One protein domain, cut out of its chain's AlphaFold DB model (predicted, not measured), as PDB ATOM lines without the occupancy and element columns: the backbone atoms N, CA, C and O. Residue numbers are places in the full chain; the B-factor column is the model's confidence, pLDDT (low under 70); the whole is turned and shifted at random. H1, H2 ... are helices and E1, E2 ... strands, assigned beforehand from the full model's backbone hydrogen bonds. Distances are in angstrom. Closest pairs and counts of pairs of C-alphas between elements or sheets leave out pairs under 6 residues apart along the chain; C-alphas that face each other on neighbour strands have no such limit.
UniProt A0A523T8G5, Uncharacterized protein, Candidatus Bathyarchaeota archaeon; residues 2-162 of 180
ATOM      1  N   SER A   2     -19.094  -3.817 -12.456       83.31
ATOM      2  CA  SER A   2     -19.773  -3.555 -11.167       83.31
ATOM      3  C   SER A   2     -19.269  -2.291 -10.451       83.31
ATOM      4  O   SER A   2     -20.072  -1.491  -9.974       83.31
ATOM      5  N   GLU A   3     -17.951  -2.071 -10.437       85.94
ATOM      6  CA  GLU A   3     -17.333  -0.865  -9.867       85.94
ATOM      7  C   GLU A   3     -17.807   0.417 -10.564       85.94
ATOM      8  O   GLU A   3     -18.164   1.388  -9.896       85.94
ATOM      9  N   PHE A   4     -17.883   0.400 -11.900       90.88
ATOM     10  CA  PHE A   4     -18.392   1.525 -12.680       90.88
ATOM     11  C   PHE A   4     -19.827   1.871 -12.274       90.88
ATOM     12  O   PHE A   4     -20.089   3.010 -11.894       90.88
ATOM     13  N   HIS A   5     -20.735   0.890 -12.271       90.44
ATOM     14  CA  HIS A   5     -22.132   1.122 -11.892       90.44
ATOM     15  C   HIS A   5     -22.260   1.636 -10.459       90.44
ATOM     16  O   HIS A   5     -22.971   2.606 -10.225       90.44
ATOM     17  N   SER A   6     -21.526   1.051  -9.509       90.81
ATOM     18  CA  SER A   6     -21.509   1.522  -8.120       90.81
ATOM     19  C   SER A   6     -21.077   2.989  -8.024       90.81
ATOM     20  O   SER A   6     -21.744   3.817  -7.393       90.81
ATOM     21  N   LYS A   7     -19.992   3.351  -8.718       91.75
ATOM     22  CA  LYS A   7     -19.455   4.712  -8.696       91.75
ATOM     23  C   LYS A   7     -20.398   5.720  -9.344       91.75
ATOM     24  O   LYS A   7     -20.595   6.809  -8.805       91.75
ATOM     25  N   ILE A   8     -20.970   5.358 -10.483       93.62
ATOM     26  CA  ILE A   8     -21.910   6.187 -11.234       93.62
ATOM     27  C   ILE A   8     -23.186   6.411 -10.427       93.62
ATOM     28  O   ILE A   8     -23.582   7.560 -10.254       93.62
ATOM     29  N   SER A   9     -23.747   5.364  -9.821       92.81
ATOM     30  CA  SER A   9     -24.892   5.482  -8.912       92.81
ATOM     31  C   SER A   9     -24.586   6.382  -7.716       92.81
ATOM     32  O   SER A   9     -25.379   7.256  -7.382       92.81
ATOM     33  N   SER A  10     -23.408   6.246  -7.098       93.25
ATOM     34  CA  SER A  10     -22.985   7.139  -6.010       93.25
ATOM     35  C   SER A  10     -22.931   8.607  -6.449       93.25
ATOM     36  O   SER A  10     -23.413   9.481  -5.730       93.25
ATOM     37  N   LYS A  11     -22.383   8.886  -7.640       92.94
ATOM     38  CA  LYS A  11     -22.308  10.245  -8.195       92.94
ATOM     39  C   LYS A  11     -23.667  10.797  -8.613       92.94
ATOM     40  O   LYS A  11     -23.877  11.995  -8.489       92.94
ATOM     41  N   PHE A  12     -24.583   9.946  -9.055       93.62
ATOM     42  CA  PHE A  12     -25.951  10.340  -9.362       93.62
ATOM     43  C   PHE A  12     -26.750  10.667  -8.099       93.62
ATOM     44  O   PHE A  12     -27.478  11.652  -8.046       93.62
ATOM     45  N   ASN A  13     -26.584   9.873  -7.040       94.81
ATOM     46  CA  ASN A  13     -27.397   9.989  -5.831       94.81
ATOM     47  C   ASN A  13     -27.209  11.311  -5.081       94.81
ATOM     48  O   ASN A  13     -28.158  11.758  -4.437       94.81
ATOM     49  N   VAL A  14     -26.045  11.953  -5.206       96.19
ATOM     50  CA  VAL A  14     -25.770  13.260  -4.587       96.19
ATOM     51  C   VAL A  14     -26.384  14.445  -5.341       96.19
ATOM     52  O   VAL A  14     -26.376  15.551  -4.812       96.19
ATOM     53  N   LEU A  15     -26.914  14.231  -6.550       96.75
ATOM     54  CA  LEU A  15     -27.578  15.277  -7.329       96.75
ATOM     55  C   LEU A  15     -28.949  15.631  -6.740       96.75
ATOM     56  O   LEU A  15     -29.637  14.795  -6.134       96.75
ATOM     57  N   THR A  16     -29.370  16.871  -6.960       97.81
ATOM     58  CA  THR A  16     -30.706  17.354  -6.600       97.81
ATOM     59  C   THR A  16     -31.785  16.694  -7.461       97.81
ATOM     60  O   THR A  16     -31.522  16.155  -8.538       97.81
ATOM     61  N   SER A  17     -33.039  16.750  -7.011       97.50
ATOM     62  CA  SER A  17     -34.162  16.161  -7.753       97.50
ATOM     63  C   SER A  17     -34.366  16.790  -9.136       97.50
ATOM     64  O   SER A  17     -34.732  16.086 -10.073       97.50
ATOM     65  N   SER A  18     -34.118  18.096  -9.288       97.31
ATOM     66  CA  SER A  18     -34.212  18.785 -10.581       97.31
ATOM     67  C   SER A  18     -33.141  18.317 -11.559       97.31
ATOM     68  O   SER A  18     -33.445  18.088 -12.726       97.31
ATOM     69  N   GLU A  19     -31.909  18.142 -11.079       97.94
ATOM     70  CA  GLU A  19     -30.784  17.681 -11.897       97.94
ATOM     71  C   GLU A  19     -30.992  16.241 -12.354       97.94
ATOM     72  O   GLU A  19     -30.847  15.946 -13.536       97.94
ATOM     73  N   LYS A  20     -31.415  15.362 -11.438       98.06
ATOM     74  CA  LYS A  20     -31.768  13.976 -11.771       98.06
ATOM     75  C   LYS A  20     -32.841  13.931 -12.852       98.06
ATOM     76  O   LYS A  20     -32.627  13.313 -13.883       98.06
ATOM     77  N   LYS A  21     -33.932  14.683 -12.672       97.94
ATOM     78  CA  LYS A  21     -35.052  14.709 -13.621       97.94
ATOM     79  C   LYS A  21     -34.625  15.102 -15.038       97.94
ATOM     80  O   LYS A  21     -35.074  14.474 -15.989       97.94
ATOM     81  N   ILE A  22     -33.800  16.142 -15.194       97.94
ATOM     82  CA  ILE A  22     -33.370  16.572 -16.533       97.94
ATOM     83  C   ILE A  22     -32.334  15.622 -17.144       97.94
ATOM     84  O   ILE A  22     -32.347  15.407 -18.353       97.94
ATOM     85  N   ILE A  23     -31.457  15.031 -16.325       98.19
ATOM     86  CA  ILE A  23     -30.506  14.016 -16.786       98.19
ATOM     87  C   ILE A  23     -31.248  12.771 -17.267       98.19
ATOM     88  O   ILE A  23     -30.950  12.296 -18.360       98.19
ATOM     89  N   ASP A  24     -32.218  12.283 -16.492       97.75
ATOM     90  CA  ASP A  24     -33.027  11.117 -16.847       97.75
ATOM     91  C   ASP A  24     -33.802  11.379 -18.142       97.75
ATOM     92  O   ASP A  24     -33.673  10.609 -19.087       97.75
ATOM     93  N   GLU A  25     -34.483  12.526 -18.256       98.00
ATOM     94  CA  GLU A  25     -35.193  12.931 -19.478       98.00
ATOM     95  C   GLU A  25     -34.284  12.902 -20.717       98.00
ATOM     96  O   GLU A  25     -34.635  12.328 -21.751       98.00
ATOM     97  N   VAL A  26     -33.092  13.502 -20.622       98.12
ATOM     98  CA  VAL A  26     -32.144  13.545 -21.741       98.12
ATOM     99  C   VAL A  26     -31.572  12.162 -22.048       98.12
ATOM    100  O   VAL A  26     -31.372  11.843 -23.219       98.12
ATOM    101  N   TRP A  27     -31.298  11.339 -21.035       97.69
ATOM    102  CA  TRP A  27     -30.661  10.035 -21.218       97.69
ATOM    103  C   TRP A  27     -31.629   8.948 -21.711       97.69
ATOM    104  O   TRP A  27     -31.277   8.133 -22.577       97.69
ATOM    105  N   GLU A  28     -32.866   8.954 -21.218       97.56
ATOM    106  CA  GLU A  28     -33.945   8.084 -21.691       97.56
ATOM    107  C   GLU A  28     -34.263   8.360 -23.165       97.56
ATOM    108  O   GLU A  28     -34.444   7.424 -23.945       97.56
ATOM    109  N   HIS A  29     -34.181   9.627 -23.583       98.12
ATOM    110  CA  HIS A  29     -34.377  10.066 -24.967       98.12
ATOM    111  C   HIS A  29     -33.064  10.404 -25.687       98.12
ATOM    112  O   HIS A  29     -33.046  11.234 -26.600       98.12
ATOM    113  N   ARG A  30     -31.944   9.779 -25.302       97.50
ATOM    114  CA  ARG A  30     -30.599  10.157 -25.781       97.50
ATOM    115  C   ARG A  30     -30.453  10.201 -27.297       97.50
ATOM    116  O   ARG A  30     -29.785  11.101 -27.788       97.50
ATOM    117  N   ASP A  31     -31.116   9.328 -28.054       96.88
ATOM    118  CA  ASP A  31     -31.034   9.338 -29.523       96.88
ATOM    119  C   ASP A  31     -31.646  10.613 -30.143       96.88
ATOM    120  O   ASP A  31     -31.341  10.960 -31.287       96.88
ATOM    121  N   THR A  32     -32.472  11.354 -29.397       97.25
ATOM    122  CA  THR A  32     -32.990  12.679 -29.774       97.25
ATOM    123  C   THR A  32     -31.990  13.793 -29.485       97.25
ATOM    124  O   THR A  32     -32.048  14.827 -30.138       97.25
ATOM    125  N   TYR A  33     -31.061  13.608 -28.546       98.25
ATOM    126  CA  TYR A  33     -30.117  14.643 -28.112       98.25
ATOM    127  C   TYR A  33     -28.670  14.391 -28.554       98.25
ATOM    128  O   TYR A  33     -27.857  15.314 -28.559       98.25
ATOM    129  N   ILE A  34     -28.332  13.157 -28.911       98.56
ATOM    130  CA  ILE A  34     -26.977  12.696 -29.198       98.56
ATOM    131  C   ILE A  34     -27.029  11.855 -30.472       98.56
ATOM    132  O   ILE A  34     -27.754  10.864 -30.552       98.56
ATOM    133  N   LYS A  35     -26.245  12.240 -31.481       98.62
ATOM    134  CA  LYS A  35     -26.073  11.470 -32.717       98.62
ATOM    135  C   LYS A  35     -24.658  10.913 -32.782       98.62
ATOM    136  O   LYS A  35     -23.676  11.655 -32.854       98.62
ATOM    137  N   TRP A  36     -24.577   9.590 -32.764       98.62
ATOM    138  CA  TRP A  36     -23.338   8.841 -32.930       98.62
ATOM    139  C   TRP A  36     -22.990   8.672 -34.421       98.62
ATOM    140  O   TRP A  36     -23.886   8.683 -35.269       98.62
ATOM    141  N   PRO A  37     -21.706   8.490 -34.774       98.31
ATOM    142  CA  PRO A  37     -21.331   7.993 -36.096       98.31
ATOM    143  C   PRO A  37     -21.846   6.563 -36.306       98.31
ATOM    144  O   PRO A  37     -22.020   5.809 -35.349       98.31
ATOM    145  N   ALA A  38     -22.008   6.148 -37.564       98.19
ATOM    146  CA  ALA A  38     -22.422   4.778 -37.870       98.19
ATOM    147  C   ALA A  38     -21.312   3.744 -37.609       98.19
ATOM    148  O   ALA A  38     -21.598   2.573 -37.372       98.19
ATOM    149  N   LYS A  39     -20.037   4.153 -37.667       98.19
ATOM    150  CA  LYS A  39     -18.888   3.266 -37.441       98.19
ATOM    151  C   LYS A  39     -17.673   4.009 -36.882       98.19
ATOM    152  O   LYS A  39     -17.497   5.182 -37.212       98.19
ATOM    153  N   PRO A  40     -16.803   3.327 -36.114       98.12
ATOM    154  CA  PRO A  40     -15.548   3.900 -35.658       98.12
ATOM    155  C   PRO A  40     -14.572   4.055 -36.830       98.12
ATOM    156  O   PRO A  40     -14.504   3.221 -37.737       98.12
ATOM    157  N   ARG A  41     -13.816   5.152 -36.823       97.44
ATOM    158  CA  ARG A  41     -12.858   5.521 -37.864       97.44
ATOM    159  C   ARG A  41     -11.980   6.671 -37.389       97.44
ATOM    160  O   ARG A  41     -12.500   7.708 -36.980       97.44
ATOM    161  N   LEU A  42     -10.674   6.536 -37.598       98.56
ATOM    162  CA  LEU A  42      -9.728   7.647 -37.555       98.56
ATOM    163  C   LEU A  42      -9.597   8.269 -38.954       98.56
ATOM    164  O   LEU A  42      -9.116   7.623 -39.884       98.56
ATOM    165  N   LEU A  43     -10.051   9.512 -39.131       98.50
ATOM    166  CA  LEU A  43      -9.989  10.190 -40.434       98.50
ATOM    167  C   LEU A  43      -8.562  10.656 -40.769       98.50
ATOM    168  O   LEU A  43      -8.053  10.442 -41.880       98.50
ATOM    169  N   TRP A  44      -7.919  11.313 -39.804       98.25
ATOM    170  CA  TRP A  44      -6.634  11.973 -39.984       98.25
ATOM    171  C   TRP A  44      -5.701  11.682 -38.802       98.25
ATOM    172  O   TRP A  44      -5.728  12.404 -37.802       98.25
ATOM    173  N   PRO A  45      -4.849  10.646 -38.926       97.88
ATOM    174  CA  PRO A  45      -3.815  10.359 -37.938       97.88
ATOM    175  C   PRO A  45      -2.875  11.553 -37.738       97.88
ATOM    176  O   PRO A  45      -2.424  12.160 -38.710       97.88
ATOM    177  N   GLY A  46      -2.592  11.893 -36.480       98.12
ATOM    178  CA  GLY A  46      -1.711  13.003 -36.104       98.12
ATOM    179  C   GLY A  46      -2.376  14.384 -36.103       98.12
ATOM    180  O   GLY A  46      -1.749  15.355 -35.690       98.12
ATOM    181  N   CYS A  47      -3.636  14.502 -36.534       98.50
ATOM    182  CA  CYS A  47      -4.354  15.775 -36.512       98.50
ATOM    183  C   CYS A  47      -4.749  16.145 -35.078       98.50
ATOM    184  O   CYS A  47      -5.390  15.351 -34.401       98.50
ATOM    185  N   VAL A  48      -4.423  17.359 -34.640       98.56
ATOM    186  CA  VAL A  48      -4.851  17.944 -33.357       98.56
ATOM    187  C   VAL A  48      -5.572  19.260 -33.610       98.56
ATOM    188  O   VAL A  48      -5.416  19.858 -34.674       98.56
ATOM    189  N   ARG A  49      -6.351  19.757 -32.647       98.31
ATOM    190  CA  ARG A  49      -7.117  20.994 -32.829       98.31
ATOM    191  C   ARG A  49      -6.200  22.217 -32.905       98.31
ATOM    192  O   ARG A  49      -5.558  22.592 -31.927       98.31
ATOM    193  N   ILE A  50      -6.224  22.889 -34.052       98.25
ATOM    194  CA  ILE A  50      -5.591  24.193 -34.314       98.25
ATOM    195  C   ILE A  50      -6.633  25.163 -34.879       98.25
ATOM    196  O   ILE A  50      -7.774  24.773 -35.072       98.25
ATOM    197  N   LYS A  51      -6.304  26.435 -35.139       97.31
ATOM    198  CA  LYS A  51      -7.302  27.415 -35.621       97.31
ATOM    199  C   LYS A  51      -7.807  27.107 -37.038       97.31
ATOM    200  O   LYS A  51      -9.013  27.171 -37.278       97.31
ATOM    201  N   TYR A  52      -6.882  26.778 -37.941       98.19
ATOM    202  CA  TYR A  52      -7.155  26.422 -39.329       98.19
ATOM    203  C   TYR A  52      -6.228  25.302 -39.790       98.19
ATOM    204  O   TYR A  52      -5.040  25.324 -39.484       98.19
ATOM    205  N   HIS A  53      -6.768  24.357 -40.551       98.31
ATOM    206  CA  HIS A  53      -6.081  23.149 -40.988       98.31
ATOM    207  C   HIS A  53      -5.793  23.174 -42.486       98.31
ATOM    208  O   HIS A  53      -6.672  23.471 -43.298       98.31
ATOM    209  N   GLY A  54      -4.587  22.756 -42.862       97.94
ATOM    210  CA  GLY A  54      -4.288  22.353 -44.235       97.94
ATOM    211  C   GLY A  54      -4.841  20.954 -44.493       97.94
ATOM    212  O   GLY A  54      -4.128  19.977 -44.287       97.94
ATOM    213  N   ILE A  55      -6.115  20.847 -44.890       97.94
ATOM    214  CA  ILE A  55      -6.769  19.545 -45.108       97.94
ATOM    215  C   ILE A  55      -6.020  18.753 -46.207       97.94
ATOM    216  O   ILE A  55      -5.851  19.291 -47.305       97.94
ATOM    217  N   PRO A  56      -5.597  17.496 -45.962       98.25
ATOM    218  CA  PRO A  56      -4.958  16.645 -46.963       98.25
ATOM    219  C   PRO A  56      -5.865  16.383 -48.165       98.25
ATOM    220  O   PRO A  56      -7.068  16.173 -47.998       98.25
ATOM    221  N   ASP A  57      -5.295  16.312 -49.368       98.38
ATOM    222  CA  ASP A  57      -6.083  16.167 -50.600       98.38
ATOM    223  C   ASP A  57      -6.907  14.880 -50.628       98.38
ATOM    224  O   ASP A  57      -8.092  14.938 -50.950       98.38
ATOM    225  N   ARG A  58      -6.365  13.767 -50.105       98.12
ATOM    226  CA  ARG A  58      -7.117  12.510 -49.924       98.12
ATOM    227  C   ARG A  58      -8.427  12.692 -49.139       98.12
ATOM    228  O   ARG A  58      -9.417  12.029 -49.419       98.12
ATOM    229  N   ILE A  59      -8.442  13.587 -48.142       98.50
ATOM    230  CA  ILE A  59      -9.632  13.867 -47.321       98.50
ATOM    231  C   ILE A  59     -10.583  14.798 -48.079       98.50
ATOM    232  O   ILE A  59     -11.795  14.605 -48.016       98.50
ATOM    233  N   LYS A  60     -10.060  15.784 -48.822       98.62
ATOM    234  CA  LYS A  60     -10.886  16.657 -49.676       98.62
ATOM    235  C   LYS A  60     -11.599  15.862 -50.769       98.62
ATOM    236  O   LYS A  60     -12.766  16.113 -51.046       98.62
ATOM    237  N   GLU A  61     -10.903  14.923 -51.398       98.44
ATOM    238  CA  GLU A  61     -11.446  14.043 -52.435       98.44
ATOM    239  C   GLU A  61     -12.561  13.154 -51.900       98.44
ATOM    240  O   GLU A  61     -13.642  13.128 -52.485       98.44
ATOM    241  N   GLU A  62     -12.343  12.506 -50.754       98.25
ATOM    242  CA  GLU A  62     -13.382  11.705 -50.115       98.25
ATOM    243  C   GLU A  62     -14.587  12.552 -49.679       98.25
ATOM    244  O   GLU A  62     -15.734  12.138 -49.833       98.25
ATOM    245  N   ALA A  63     -14.344  13.758 -49.158       98.19
ATOM    246  CA  ALA A  63     -15.415  14.680 -48.801       98.19
ATOM    247  C   ALA A  63     -16.276  15.033 -50.018       98.19
ATOM    248  O   ALA A  63     -17.496  14.895 -49.962       98.19
ATOM    249  N   ARG A  64     -15.647  15.369 -51.151       98.00
ATOM    250  CA  ARG A  64     -16.356  15.633 -52.410       98.00
ATOM    251  C   ARG A  64     -17.144  14.422 -52.902       98.00
ATOM    252  O   ARG A  64     -18.301  14.589 -53.271       98.00
ATOM    253  N   SER A  65     -16.564  13.219 -52.875       97.75
ATOM    254  CA  SER A  65     -17.249  12.012 -53.364       97.75
ATOM    255  C   SER A  65     -18.463  11.612 -52.520       97.75
ATOM    256  O   SER A  65     -19.348  10.923 -53.018       97.75
ATOM    257  N   LYS A  66     -18.536  12.077 -51.265       96.81
ATOM    258  CA  LYS A  66     -19.672  11.859 -50.357       96.81
ATOM    259  C   LYS A  66     -20.554  13.091 -50.142       96.81
ATOM    260  O   LYS A  66     -21.411  13.066 -49.265       96.81
ATOM    261  N   GLY A  67     -20.339  14.177 -50.889       97.12
ATOM    262  CA  GLY A  67     -21.112  15.415 -50.736       97.12
ATOM    263  C   GLY A  67     -20.921  16.122 -49.384       97.12
ATOM    264  O   GLY A  67     -21.763  16.917 -48.979       97.12
ATOM    265  N   VAL A  68     -19.825  15.845 -48.673       97.62
ATOM    266  CA  VAL A  68     -19.477  16.503 -47.408       97.62
ATOM    267  C   VAL A  68     -18.673  17.767 -47.705       97.62
ATOM    268  O   VAL A  68     -17.666  17.734 -48.413       97.62
ATOM    269  N   GLN A  69     -19.088  18.897 -47.131       97.00
ATOM    270  CA  GLN A  69     -18.340  20.146 -47.251       97.00
ATOM    271  C   GLN A  69     -16.993  20.047 -46.521       97.00
ATOM    272  O   GLN A  69     -16.923  19.640 -45.360       97.00
ATOM    273  N   VAL A  70     -15.919  20.472 -47.190       98.06
ATOM    274  CA  VAL A  70     -14.598  20.601 -46.564       98.06
ATOM    275  C   VAL A  70     -14.618  21.766 -45.576       98.06
ATOM    276  O   VAL A  70     -14.905  22.902 -45.953       98.06
ATOM    277  N   ASP A  71     -14.275  21.486 -44.321       97.75
ATOM    278  CA  ASP A  71     -14.205  22.473 -43.247       97.75
ATOM    279  C   ASP A  71     -12.786  22.520 -42.674       97.75
ATOM    280  O   ASP A  71     -12.333  21.601 -41.991       97.75
ATOM    281  N   SER A  72     -12.067  23.599 -42.974       97.81
ATOM    282  CA  SER A  72     -10.700  23.816 -42.498       97.81
ATOM    283  C   SER A  72     -10.634  24.514 -41.143       97.81
ATOM    284  O   SER A  72      -9.538  24.704 -40.627       97.81
ATOM    285  N   ARG A  73     -11.761  24.930 -40.552       98.00
ATOM    286  CA  ARG A  73     -11.775  25.630 -39.257       98.00
ATOM    287  C   ARG A  73     -11.415  24.678 -38.120       98.00
ATOM    288  O   ARG A  73     -11.327  23.470 -38.302       98.00
ATOM    289  N   SER A  74     -11.280  25.233 -36.919       97.75
ATOM    290  CA  SER A  74     -10.791  24.524 -35.736       97.75
ATOM    291  C   SER A  74     -11.376  23.130 -35.508       97.75
ATOM    292  O   SER A  74     -10.624  22.156 -35.492       97.75
ATOM    293  N   ASN A  75     -12.706  23.015 -35.424       97.56
ATOM    294  CA  ASN A  75     -13.382  21.727 -35.238       97.56
ATOM    295  C   ASN A  75     -13.791  21.047 -36.563       97.56
ATOM    296  O   ASN A  75     -14.469  20.021 -36.561       97.56
ATOM    297  N   GLY A  76     -13.391  21.621 -37.701       98.31
ATOM    298  CA  GLY A  76     -13.745  21.164 -39.041       98.31
ATOM    299  C   GLY A  76     -13.376  19.701 -39.306       98.31
ATOM    300  O   GLY A  76     -14.258  18.940 -39.702       98.31
ATOM    301  N   PRO A  77     -12.151  19.236 -38.989       98.62
ATOM    302  CA  PRO A  77     -11.792  17.826 -39.147       98.62
ATOM    303  C   PRO A  77     -12.653  16.855 -38.328       98.62
ATOM    304  O   PRO A  77     -12.964  15.773 -38.819       98.62
ATOM    305  N   ALA A  78     -13.078  17.226 -37.116       98.69
ATOM    306  CA  ALA A  78     -13.976  16.395 -36.308       98.69
ATOM    307  C   ALA A  78     -15.385  16.327 -36.925       98.69
ATOM    308  O   ALA A  78     -15.960  15.243 -37.032       98.69
ATOM    309  N   ILE A  79     -15.897  17.464 -37.422       98.69
ATOM    310  CA  ILE A  79     -17.156  17.539 -38.184       98.69
ATOM    311  C   ILE A  79     -17.108  16.642 -39.415       98.69
ATOM    312  O   ILE A  79     -17.999  15.815 -39.612       98.69
ATOM    313  N   MET A  80     -16.058  16.774 -40.224       98.69
ATOM    314  CA  MET A  80     -15.869  15.935 -41.401       98.69
ATOM    315  C   MET A  80     -15.773  14.457 -41.014       98.69
ATOM    316  O   MET A  80     -16.336  13.619 -41.711       98.69
ATOM    317  N   SER A  81     -15.113  14.128 -39.899       98.56
ATOM    318  CA  SER A  81     -14.965  12.744 -39.441       98.56
ATOM    319  C   SER A  81     -16.316  12.080 -39.160       98.56
ATOM    320  O   SER A  81     -16.585  11.013 -39.712       98.56
ATOM    321  N   ILE A  82     -17.199  12.739 -38.393       98.50
ATOM    322  CA  ILE A  82     -18.562  12.251 -38.107       98.50
ATOM    323  C   ILE A  82     -19.345  12.004 -39.403       98.50
ATOM    324  O   ILE A  82     -19.858  10.904 -39.612       98.50
ATOM    325  N   LEU A  83     -19.395  12.999 -40.294       98.56
ATOM    326  CA  LEU A  83     -20.186  12.921 -41.528       98.56
ATOM    327  C   LEU A  83     -19.654  11.829 -42.472       98.56
ATOM    328  O   LEU A  83     -20.414  11.028 -43.012       98.56
ATOM    329  N   LEU A  84     -18.331  11.722 -42.625       98.56
ATOM    330  CA  LEU A  84     -17.699  10.699 -43.468       98.56
ATOM    331  C   LEU A  84     -17.812   9.278 -42.897       98.56
ATOM    332  O   LEU A  84     -17.635   8.310 -43.649       98.56
ATOM    333  N   ALA A  85     -18.078   9.149 -41.597       98.31
ATOM    334  CA  ALA A  85     -18.371   7.893 -40.915       98.31
ATOM    335  C   ALA A  85     -19.871   7.550 -40.890       98.31
ATOM    336  O   ALA A  85     -20.257   6.596 -40.218       98.31
ATOM    337  N   GLY A  86     -20.705   8.287 -41.636       97.88
ATOM    338  CA  GLY A  86     -22.144   8.037 -41.750       97.88
ATOM    339  C   GLY A  86     -22.963   8.547 -40.566       97.88
ATOM    340  O   GLY A  86     -24.095   8.114 -40.395       97.88
ATOM    341  N   GLY A  87     -22.390   9.413 -39.727       97.56
ATOM    342  CA  GLY A  87     -23.140  10.127 -38.700       97.56
ATOM    343  C   GLY A  87     -23.851  11.357 -39.254       97.56
ATOM    344  O   GLY A  87     -23.547  11.851 -40.341       97.56
ATOM    345  N   GLU A  88     -24.770  11.887 -38.458       97.25
ATOM    346  CA  GLU A  88     -25.533  13.090 -38.780       97.25
ATOM    347  C   GLU A  88     -25.065  14.281 -37.948       97.25
ATOM    348  O   GLU A  88     -24.592  14.139 -36.820       97.25
ATOM    349  N   ARG A  89     -25.258  15.486 -38.491       97.62
ATOM    350  CA  ARG A  89     -25.092  16.736 -37.751       97.62
ATOM    351  C   ARG A  89     -26.340  17.599 -37.936       97.62
ATOM    352  O   ARG A  89     -26.360  18.427 -38.850       97.62
ATOM    353  N   PRO A  90     -27.375  17.407 -37.101       98.06
ATOM    354  CA  PRO A  90     -28.608  18.176 -37.203       98.06
ATOM    355  C   PRO A  90     -28.364  19.677 -37.034       98.06
ATOM    356  O   PRO A  90     -27.349  20.107 -36.478       98.06
ATOM    357  N   THR A  91     -29.308  20.487 -37.498       97.31
ATOM    358  CA  THR A  91     -29.282  21.941 -37.341       97.31
ATOM    359  C   THR A  91     -30.138  22.384 -36.159       97.31
ATOM    360  O   THR A  91     -31.128  21.758 -35.786       97.31
ATOM    361  N   ARG A  92     -29.719  23.474 -35.523       94.50
ATOM    362  CA  ARG A  92     -30.489  24.218 -34.525       94.50
ATOM    363  C   ARG A  92     -31.483  25.135 -35.246       94.50
ATOM    364  O   ARG A  92     -31.335  25.410 -36.436       94.50
ATOM    365  N   SER A  93     -32.443  25.690 -34.506       93.88
ATOM    366  CA  SER A  93     -33.430  26.645 -35.040       93.88
ATOM    367  C   SER A  93     -32.807  27.911 -35.643       93.88
ATOM    368  O   SER A  93     -33.384  28.508 -36.545       93.88
ATOM    369  N   ASN A  94     -31.609  28.300 -35.199       94.38
ATOM    370  CA  ASN A  94     -30.845  29.419 -35.757       94.38
ATOM    371  C   ASN A  94     -29.995  29.039 -36.992       94.38
ATOM    372  O   ASN A  94     -29.127  29.809 -37.400       94.38
ATOM    373  N   GLY A  95     -30.176  27.834 -37.543       94.69
ATOM    374  CA  GLY A  95     -29.449  27.324 -38.707       94.69
ATOM    375  C   GLY A  95     -28.041  26.792 -38.416       94.69
ATOM    376  O   GLY A  95     -27.420  26.198 -39.296       94.69
ATOM    377  N   GLN A  96     -27.512  26.950 -37.197       94.56
ATOM    378  CA  GLN A  96     -26.198  26.408 -36.848       94.56
ATOM    379  C   GLN A  96     -26.274  24.893 -36.644       94.56
ATOM    380  O   GLN A  96     -27.155  24.399 -35.946       94.56
ATOM    381  N   GLY A  97     -25.322  24.145 -37.202       96.75
ATOM    382  CA  GLY A  97     -25.192  22.716 -36.916       96.75
ATOM    383  C   GLY A  97     -24.907  22.458 -35.435       96.75
ATOM    384  O   GLY A  97     -24.230  23.256 -34.780       96.75
ATOM    385  N   TRP A  98     -25.370  21.322 -34.918       98.31
ATOM    386  CA  TRP A  98     -25.038  20.846 -33.575       98.31
ATOM    387  C   TRP A  98     -23.527  20.811 -33.358       98.31
ATOM    388  O   TRP A  98     -22.744  20.730 -34.315       98.31
ATOM    389  N   HIS A  99     -23.101  20.931 -32.103       97.56
ATOM    390  CA  HIS A  99     -21.678  20.860 -31.811       97.56
ATOM    391  C   HIS A  99     -21.199  19.419 -32.014       97.56
ATOM    392  O   HIS A  99     -21.957  18.479 -31.785       97.56
ATOM    393  N   ILE A 100     -19.970  19.256 -32.505       98.44
ATOM    394  CA  ILE A 100     -19.318  17.949 -32.548       98.44
ATOM    395  C   ILE A 100     -18.411  17.885 -31.336       98.44
ATOM    396  O   ILE A 100     -17.359  18.529 -31.325       98.44
ATOM    397  N   ASP A 101     -18.868  17.168 -30.321       98.44
ATOM    398  CA  ASP A 101     -18.207  17.097 -29.031       98.44
ATOM    399  C   ASP A 101     -17.270  15.895 -28.950       98.44
ATOM    400  O   ASP A 101     -17.547  14.816 -29.483       98.44
ATOM    401  N   HIS A 102     -16.157  16.105 -28.252       98.69
ATOM    402  CA  HIS A 102     -15.232  15.054 -27.862       98.69
ATOM    403  C   HIS A 102     -15.635  14.565 -26.471       98.69
ATOM    404  O   HIS A 102     -15.455  15.273 -25.477       98.69
ATOM    405  N   ILE A 103     -16.115  13.324 -26.372       98.50
ATOM    406  CA  ILE A 103     -16.553  12.750 -25.083       98.50
ATOM    407  C   ILE A 103     -15.379  12.581 -24.090       98.50
ATOM    408  O   ILE A 103     -15.579  12.457 -22.880       98.50
ATOM    409  N   TYR A 104     -14.146  12.628 -24.607       98.31
ATOM    410  CA  TYR A 104     -12.891  12.747 -23.866       98.31
ATOM    411  C   TYR A 104     -12.288  14.144 -24.082       98.31
ATOM    412  O   TYR A 104     -11.534  14.380 -25.028       98.31
ATOM    413  N   ASP A 105     -12.628  15.090 -23.212       97.00
ATOM    414  CA  ASP A 105     -12.228  16.505 -23.259       97.00
ATOM    415  C   ASP A 105     -11.250  16.897 -22.133       97.00
ATOM    416  O   ASP A 105     -10.950  18.073 -21.924       97.00
ATOM    417  N   GLY A 106     -10.736  15.910 -21.398       96.81
ATOM    418  CA  GLY A 106      -9.859  16.092 -20.246       96.81
ATOM    419  C   GLY A 106     -10.578  16.458 -18.945       96.81
ATOM    420  O   GLY A 106      -9.913  16.564 -17.914       96.81
ATOM    421  N   LYS A 107     -11.908  16.634 -18.952       95.94
ATOM    422  CA  LYS A 107     -12.699  16.816 -17.730       95.94
ATOM    423  C   LYS A 107     -13.058  15.470 -17.106       95.94
ATOM    424  O   LYS A 107     -13.024  14.420 -17.753       95.94
ATOM    425  N   PHE A 108     -13.450  15.519 -15.833       95.81
ATOM    426  CA  PHE A 108     -13.969  14.374 -15.081       95.81
ATOM    427  C   PHE A 108     -13.061  13.130 -15.150       95.81
ATOM    428  O   PHE A 108     -13.495  12.087 -15.653       95.81
ATOM    429  N   PRO A 109     -11.805  13.210 -14.666       95.88
ATOM    430  CA  PRO A 109     -10.956  12.030 -14.561       95.88
ATOM    431  C   PRO A 109     -11.631  10.952 -13.709       95.88
ATOM    432  O   PRO A 109     -12.369  11.253 -12.765       95.88
ATOM    433  N   TRP A 110     -11.410   9.684 -14.066       93.94
ATOM    434  CA  TRP A 110     -11.924   8.571 -13.269       93.94
ATOM    435  C   TRP A 110     -11.297   8.593 -11.873       93.94
ATOM    436  O   TRP A 110     -10.178   9.056 -11.713       93.94
ATOM    437  N   ALA A 111     -11.983   8.074 -10.855       84.50
ATOM    438  CA  ALA A 111     -11.563   8.251  -9.459       84.50
ATOM    439  C   ALA A 111     -10.162   7.711  -9.124       84.50
ATOM    440  O   ALA A 111      -9.514   8.233  -8.224       84.50
ATOM    441  N   THR A 112      -9.701   6.684  -9.833       86.19
ATOM    442  CA  THR A 112      -8.356   6.109  -9.667       86.19
ATOM    443  C   THR A 112      -7.310   6.761 -10.572       86.19
ATOM    444  O   THR A 112      -6.154   6.342 -10.586       86.19
ATOM    445  N   LYS A 113      -7.693   7.782 -11.346       86.88
ATOM    446  CA  LYS A 113      -6.851   8.464 -12.327       86.88
ATOM    447  C   LYS A 113      -6.766   9.954 -12.017       86.88
ATOM    448  O   LYS A 113      -7.738  10.594 -11.641       86.88
ATOM    449  N   MET A 114      -5.581  10.518 -12.225       86.88
ATOM    450  CA  MET A 114      -5.334  11.955 -12.056       86.88
ATOM    451  C   MET A 114      -5.760  12.770 -13.282       86.88
ATOM    452  O   MET A 114      -6.027  13.964 -13.177       86.88
ATOM    453  N   VAL A 115      -5.795  12.132 -14.452       93.25
ATOM    454  CA  VAL A 115      -6.052  12.770 -15.744       93.25
ATOM    455  C   VAL A 115      -6.999  11.913 -16.578       93.25
ATOM    456  O   VAL A 115      -7.019  10.689 -16.443       93.25
ATOM    457  N   SER A 116      -7.772  12.576 -17.432       96.31
ATOM    458  CA  SER A 116      -8.538  11.958 -18.516       96.31
ATOM    459  C   SER A 116      -7.948  12.412 -19.845       96.31
ATOM    460  O   SER A 116      -7.400  13.519 -19.932       96.31
ATOM    461  N   LEU A 117      -8.054  11.574 -20.876       97.38
ATOM    462  CA  LEU A 117      -7.701  11.953 -22.238       97.38
ATOM    463  C   LEU A 117      -8.365  13.285 -22.630       97.38
ATOM    464  O   LEU A 117      -9.569  13.484 -22.476       97.38
ATOM    465  N   HIS A 118      -7.568  14.178 -23.214       98.12
ATOM    466  CA  HIS A 118      -8.034  15.419 -23.819       98.12
ATOM    467  C   HIS A 118      -7.899  15.294 -25.343       98.12
ATOM    468  O   HIS A 118      -6.903  15.726 -25.922       98.12
ATOM    469  N   ALA A 119      -8.898  14.699 -26.000       98.31
ATOM    470  CA  ALA A 119      -8.810  14.235 -27.386       98.31
ATOM    471  C   ALA A 119      -8.442  15.338 -28.386       98.31
ATOM    472  O   ALA A 119      -7.709  15.080 -29.334       98.31
ATOM    473  N   VAL A 120      -8.867  16.588 -28.163       98.44
ATOM    474  CA  VAL A 120      -8.495  17.702 -29.057       98.44
ATOM    475  C   VAL A 120      -6.998  18.026 -29.062       98.44
ATOM    476  O   VAL A 120      -6.538  18.723 -29.965       98.44
ATOM    477  N   LYS A 121      -6.237  17.531 -28.080       98.38
ATOM    478  CA  LYS A 121      -4.778  17.673 -27.985       98.38
ATOM    479  C   LYS A 121      -4.025  16.415 -28.431       98.38
ATOM    480  O   LYS A 121      -2.800  16.420 -28.382       98.38
ATOM    481  N   ASP A 122      -4.728  15.364 -28.855       98.19
ATOM    482  CA  ASP A 122      -4.128  14.071 -29.176       98.19
ATOM    483  C   ASP A 122      -4.426  13.641 -30.620       98.19
ATOM    484  O   ASP A 122      -5.579  13.482 -31.033       98.19
ATOM    485  N   GLY A 123      -3.354  13.422 -31.388       97.88
ATOM    486  CA  GLY A 123      -3.404  13.081 -32.807       97.88
ATOM    487  C   GLY A 123      -4.034  11.724 -33.129       97.88
ATOM    488  O   GLY A 123      -4.385  11.477 -34.285       97.88
ATOM    489  N   LYS A 124      -4.182  10.839 -32.139       98.38
ATOM    490  CA  LYS A 124      -4.853   9.542 -32.291       98.38
ATOM    491  C   LYS A 124      -6.358   9.628 -32.050       98.38
ATOM    492  O   LYS A 124      -7.086   8.740 -32.488       98.38
ATOM    493  N   HIS A 125      -6.827  10.697 -31.402       98.50
ATOM    494  CA  HIS A 125      -8.189  10.770 -30.873       98.50
ATOM    495  C   HIS A 125      -9.012  11.953 -31.398       98.50
ATOM    496  O   HIS A 125     -10.228  11.828 -31.505       98.50
ATOM    497  N   PHE A 126      -8.394  13.070 -31.799       98.75
ATOM    498  CA  PHE A 126      -9.130  14.262 -32.245       98.75
ATOM    499  C   PHE A 126     -10.115  13.990 -33.393       98.75
ATOM    500  O   PHE A 126     -11.215  14.543 -33.412       98.75
ATOM    501  N   THR A 127      -9.731  13.133 -34.346       98.75
ATOM    502  CA  THR A 127     -10.586  12.738 -35.480       98.75
ATOM    503  C   THR A 127     -11.067  11.288 -35.399       98.75
ATOM    504  O   THR A 127     -11.566  10.758 -36.392       98.75
ATOM    505  N   GLN A 128     -10.933  10.644 -34.235       98.69
ATOM    506  CA  GLN A 128     -11.443   9.297 -33.992       98.69
ATOM    507  C   GLN A 128     -12.933   9.362 -33.670       98.69
ATOM    508  O   GLN A 128     -13.326   9.767 -32.580       98.69
ATOM    509  N   THR A 129     -13.766   8.926 -34.609       98.75
ATOM    510  CA  THR A 129     -15.226   9.030 -34.487       98.75
ATOM    511  C   THR A 129     -15.809   8.252 -33.316       98.75
ATOM    512  O   THR A 129     -16.819   8.679 -32.773       98.75
ATOM    513  N   ALA A 130     -15.149   7.194 -32.839       98.69
ATOM    514  CA  ALA A 130     -15.597   6.477 -31.644       98.69
ATOM    515  C   ALA A 130     -15.642   7.353 -30.373       98.69
ATOM    516  O   ALA A 130     -16.376   7.042 -29.440       98.69
ATOM    517  N   GLY A 131     -14.879   8.453 -30.345       98.50
ATOM    518  CA  GLY A 131     -14.883   9.447 -29.272       98.50
ATOM    519  C   GLY A 131     -15.627  10.741 -29.609       98.50
ATOM    520  O   GLY A 131     -15.445  11.727 -28.893       98.50
ATOM    521  N   LEU A 132     -16.404  10.763 -30.697       98.81
ATOM    522  CA  LEU A 132     -17.131  11.936 -31.180       98.81
ATOM    523  C   LEU A 132     -18.638  11.697 -31.185       98.81
ATOM    524  O   LEU A 132     -19.109  10.620 -31.547       98.81
ATOM    525  N   VAL A 133     -19.389  12.756 -30.902       98.75
ATOM    526  CA  VAL A 133     -20.844  12.805 -31.086       98.75
ATOM    527  C   VAL A 133     -21.253  14.149 -31.669       98.75
ATOM    528  O   VAL A 133     -20.643  15.168 -31.352       98.75
ATOM    529  N   ALA A 134     -22.307  14.186 -32.485       98.69
ATOM    530  CA  ALA A 134     -23.045  15.431 -32.664       98.69
ATOM    531  C   ALA A 134     -24.028  15.574 -31.502       98.69
ATOM    532  O   ALA A 134     -24.891  14.717 -31.314       98.69
ATOM    533  N   ILE A 135     -23.892  16.637 -30.714       98.62
ATOM    534  CA  ILE A 135     -24.611  16.793 -29.450       98.62
ATOM    535  C   ILE A 135     -25.508  18.033 -29.456       98.62
ATOM    536  O   ILE A 135     -25.131  19.125 -29.905       98.62
ATOM    537  N   HIS A 136     -26.731  17.850 -28.971       98.38
ATOM    538  CA  HIS A 136     -27.688  18.923 -28.758       98.38
ATOM    539  C   HIS A 136     -27.227  19.809 -27.585       98.38
ATOM    540  O   HIS A 136     -26.752  19.268 -26.586       98.38
ATOM    541  N   PRO A 137     -27.423  21.146 -27.631       97.75
ATOM    542  CA  PRO A 137     -26.979  22.066 -26.574       97.75
ATOM    543  C   PRO A 137     -27.375  21.677 -25.147       97.75
ATOM    544  O   PRO A 137     -26.613  21.890 -24.214       97.75
ATOM    545  N   ILE A 138     -28.572  21.107 -24.977       97.81
ATOM    546  CA  ILE A 138     -29.057  20.663 -23.662       97.81
ATOM    547  C   ILE A 138     -28.175  19.527 -23.125       97.81
ATOM    548  O   ILE A 138     -27.691  19.610 -22.002       97.81
ATOM    549  N   ALA A 139     -27.918  18.492 -23.931       98.44
ATOM    550  CA  ALA A 139     -27.070  17.376 -23.521       98.44
ATOM    551  C   ALA A 139     -25.603  17.792 -23.356       98.44
ATOM    552  O   ALA A 139     -24.928  17.299 -22.459       98.44
ATOM    553  N   GLU A 140     -25.125  18.724 -24.185       98.19
ATOM    554  CA  GLU A 140     -23.785  19.304 -24.071       98.19
ATOM    555  C   GLU A 140     -23.592  19.997 -22.719       98.19
ATOM    556  O   GLU A 140     -22.645  19.681 -22.004       98.19
ATOM    557  N   ALA A 141     -24.534  20.860 -22.323       98.19
ATOM    558  CA  ALA A 141     -24.493  21.532 -21.029       98.19
ATOM    559  C   ALA A 141     -24.481  20.532 -19.860       98.19
ATOM    560  O   ALA A 141     -23.696  20.678 -18.927       98.19
ATOM    561  N   LEU A 142     -25.298  19.474 -19.931       98.38
ATOM    562  CA  LEU A 142     -25.307  18.432 -18.903       98.38
ATOM    563  C   LEU A 142     -23.989  17.647 -18.851       98.38
ATOM    564  O   LEU A 142     -23.495  17.352 -17.765       98.38
ATOM    565  N   LYS A 143     -23.408  17.305 -20.005       97.81
ATOM    566  CA  LYS A 143     -22.107  16.628 -20.086       97.81
ATOM    567  C   LYS A 143     -20.996  17.481 -19.488       97.81
ATOM    568  O   LYS A 143     -20.108  16.936 -18.838       97.81
ATOM    569  N   ASP A 144     -21.031  18.789 -19.724       97.31
ATOM    570  CA  ASP A 144     -20.008  19.716 -19.249       97.31
ATOM    571  C   ASP A 144     -20.047  19.945 -17.736       97.31
ATOM    572  O   ASP A 144     -18.992  20.189 -17.144       97.31
ATOM    573  N   GLU A 145     -21.231  19.839 -17.133       97.25
ATOM    574  CA  GLU A 145     -21.462  20.092 -15.708       97.25
ATOM    575  C   GLU A 145     -21.379  18.811 -14.863       97.25
ATOM    576  O   GLU A 145     -20.804  18.798 -13.771       97.25
ATOM    577  N   TYR A 146     -21.909  17.693 -15.369       97.19
ATOM    578  CA  TYR A 146     -22.117  16.490 -14.569       97.19
ATOM    579  C   TYR A 146     -21.189  15.348 -14.976       97.19
ATOM    580  O   TYR A 146     -21.334  14.735 -16.038       97.19
ATOM    581  N   PHE A 147     -20.329  14.946 -14.029       96.19
ATOM    582  CA  PHE A 147     -19.505  13.730 -14.108       96.19
ATOM    583  C   PHE A 147     -20.305  12.522 -14.611       96.19
ATOM    584  O   PHE A 147     -19.808  11.743 -15.420       96.19
ATOM    585  N   TYR A 148     -21.540  12.371 -14.120       96.38
ATOM    586  CA  TYR A 148     -22.432  11.279 -14.492       96.38
ATOM    587  C   TYR A 148     -22.650  11.221 -16.010       96.38
ATOM    588  O   TYR A 148     -22.369  10.197 -16.623       96.38
ATOM    589  N   VAL A 149     -23.070  12.326 -16.632       97.38
ATOM    590  CA  VAL A 149     -23.417  12.364 -18.061       97.38
ATOM    591  C   VAL A 149     -22.182  12.165 -18.938       97.38
ATOM    592  O   VAL A 149     -22.221  11.378 -19.884       97.38
ATOM    593  N   ALA A 150     -21.055  12.789 -18.580       97.94
ATOM    594  CA  ALA A 150     -19.792  12.585 -19.287       97.94
ATOM    595  C   ALA A 150     -19.370  11.105 -19.305       97.94
ATOM    596  O   ALA A 150     -18.976  10.576 -20.345       97.94
ATOM    597  N   TRP A 151     -19.486  10.408 -18.172       97.69
ATOM    598  CA  TRP A 151     -19.120   8.995 -18.086       97.69
ATOM    599  C   TRP A 151     -20.150   8.048 -18.694       97.69
ATOM    600  O   TRP A 151     -19.760   6.999 -19.204       97.69
ATOM    601  N   MET A 152     -21.430   8.417 -18.708       97.81
ATOM    602  CA  MET A 152     -22.456   7.660 -19.424       97.81
ATOM    603  C   MET A 152     -22.208   7.679 -20.939       97.81
ATOM    604  O   MET A 152     -22.264   6.625 -21.569       97.81
ATOM    605  N   LEU A 153     -21.801   8.820 -21.509       98.31
ATOM    606  CA  LEU A 153     -21.378   8.912 -22.916       98.31
ATOM    607  C   LEU A 153     -20.148   8.043 -23.218       98.31
ATOM    608  O   LEU A 153     -20.129   7.319 -24.213       98.31
ATOM    609  N   ARG A 154     -19.123   8.077 -22.356       98.50
ATOM    610  CA  ARG A 154     -17.917   7.236 -22.509       98.50
ATOM    611  C   ARG A 154     -18.252   5.748 -22.423       98.50
ATOM    612  O   ARG A 154     -17.757   4.958 -23.221       98.50
ATOM    613  N   HIS A 155     -19.126   5.371 -21.495       98.12
ATOM    614  CA  HIS A 155     -19.608   4.000 -21.381       98.12
ATOM    615  C   HIS A 155     -20.397   3.571 -22.622       98.12
ATOM    616  O   HIS A 155     -20.199   2.469 -23.125       98.12
ATOM    617  N   GLU A 156     -21.242   4.443 -23.171       98.31
ATOM    618  CA  GLU A 156     -21.965   4.150 -24.406       98.31
ATOM    619  C   GLU A 156     -21.019   3.984 -25.609       98.31
ATOM    620  O   GLU A 156     -21.204   3.053 -26.391       98.31
ATOM    621  N   ALA A 157     -19.957   4.789 -25.723       98.62
ATOM    622  CA  ALA A 157     -18.914   4.583 -26.735       98.62
ATOM    623  C   ALA A 157     -18.214   3.222 -26.588       98.62
ATOM    624  O   ALA A 157     -17.956   2.542 -27.586       98.62
ATOM    625  N   PHE A 158     -17.953   2.790 -25.352       98.44
ATOM    626  CA  PHE A 158     -17.414   1.460 -25.083       98.44
ATOM    627  C   PHE A 158     -18.384   0.352 -25.506       98.44
ATOM    628  O   PHE A 158     -17.974  -0.599 -26.167       98.44
ATOM    629  N   LEU A 159     -19.675   0.475 -25.196       97.88
ATOM    630  CA  LEU A 159     -20.673  -0.516 -25.605       97.88
ATOM    631  C   LEU A 159     -20.853  -0.569 -27.129       97.88
ATOM    632  O   LEU A 159     -20.981  -1.655 -27.690       97.88
ATOM    633  N   ARG A 160     -20.849   0.589 -27.799       97.62
ATOM    634  CA  ARG A 160     -21.057   0.693 -29.251       97.62
ATOM    635  C   ARG A 160     -19.840   0.247 -30.055       97.62
ATOM    636  O   ARG A 160     -19.999  -0.412 -31.078       97.62
ATOM    637  N   PHE A 161     -18.639   0.625 -29.625       98.38
ATOM    638  CA  PHE A 161     -17.427   0.500 -30.443       98.38
ATOM    639  C   PHE A 161     -16.269  -0.214 -29.746       98.38
ATOM    640  O   PHE A 161     -15.240  -0.435 -30.374       98.38
ATOM    641  N   GLY A 162     -16.393  -0.548 -28.461       98.31
ATOM    642  CA  GLY A 162     -15.274  -1.021 -27.646       98.31
ATOM    643  C   GLY A 162     -14.262   0.076 -27.308       98.31
ATOM    644  O   GLY A 162     -13.136  -0.249 -26.952       98.31
TER     645      GLY A 162
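AT A GLANCE: This is residues 2 to 162 of the 180 residues of an uncharacterized protein of Candidatus Bathyarchaeota archaeon (UniProt A0A523T8G5). A small two-stranded hairpin, E1 and E2, sits near the middle between two groups of helices: H1, H2, H3, H6 and H7 toward one end, and H5 with H4 beyond it toward the other. H5 packs on both strands, long loops make up much of the rest, and residues 34 to 35 pair antiparallel with residues 134 to 135 of E2. The printed part has 161 residues with seven named helices and two named strands, in the order H1 H2 H3 H4 H5 E1 E2 H6 H7; the two strands form an antiparallel sheet. The class is mostly helix, though under half of the residues, 78 of 161, are in named elements. The whole is compact, with a radius of gyration of the C-alphas of 16.3 A and spans of 50 by 37 by 26 A.

IN THESE COORDINATES: H1, residues 2 to 13, begins at C-alpha 2 (-19.773, -3.555, -11.167) and is 16.4 A long from first to last C-alpha. H2, residues 17 to 28, is 16.1 A long, and H3 is residues 30 to 33. H4, residues 57 to 65, begins at C-alpha 57 (-6.083, 16.167, -50.600); H5 is residues 76 to 84. E1 is residues 99 to 102 and E2 is residues 132 to 135. H6 is residues 137 to 145. H7, residues 147 to 161, is the longest helix at 21.1 A and ends at C-alpha 161 (-17.427, 0.500, -30.443).

HOW THE PARTS SIT: E1 and E2 are antiparallel neighbours and a hairpin, with N 101 and O 133 2.9 A apart and N 135 and O 99 2.9 A apart, within hydrogen-bond range. The closest C-alphas of H5 and E1 are those of Ile 79 and Ile 100, 6.1 A apart. H4 and H5 only just touch, with 3 pairs of C-alphas within 8 A; the closest are those of Ala 63 and Leu 84, 7.0 A. H6 and H7 touch only at the corner by their link, the closest C-alphas being those of Lys 143 and Ala 150, 4.7 A. H2, with residues 23 to 26 alone, only just touches H6, with 3 pairs of C-alphas within 8 A; the closest are those of Val 26 and Ala 139, 6.6 A. H3 is close to H6 but not clearly touching, at 6.2 A between C-alphas 33 and 139. H1 touches H7 by residues 8 to 12 alone, closest at Ile 8 and Tyr 148, 6.1 A between C-alphas, at a shallow tilt of 34 degrees, only just short of steep, opposite ways. H4 is apart from H6 and H7. Every O i to N i+4 pair is within hydrogen-bond range in H1, H2, H4, H5, H6 and H7; H3 is too short for such a pair.

THE WHOLE: The two C-alphas farthest apart, those of Ser 17 and Asp 57, are 51.2 A apart. The printed part has no cut. The links from H3 to H4, from H5 to E1 and from E1 to E2 are long, with 23, 14 and 29 residues. The mean pLDDT of the printed part is 97.0, and no printed residue is under 70.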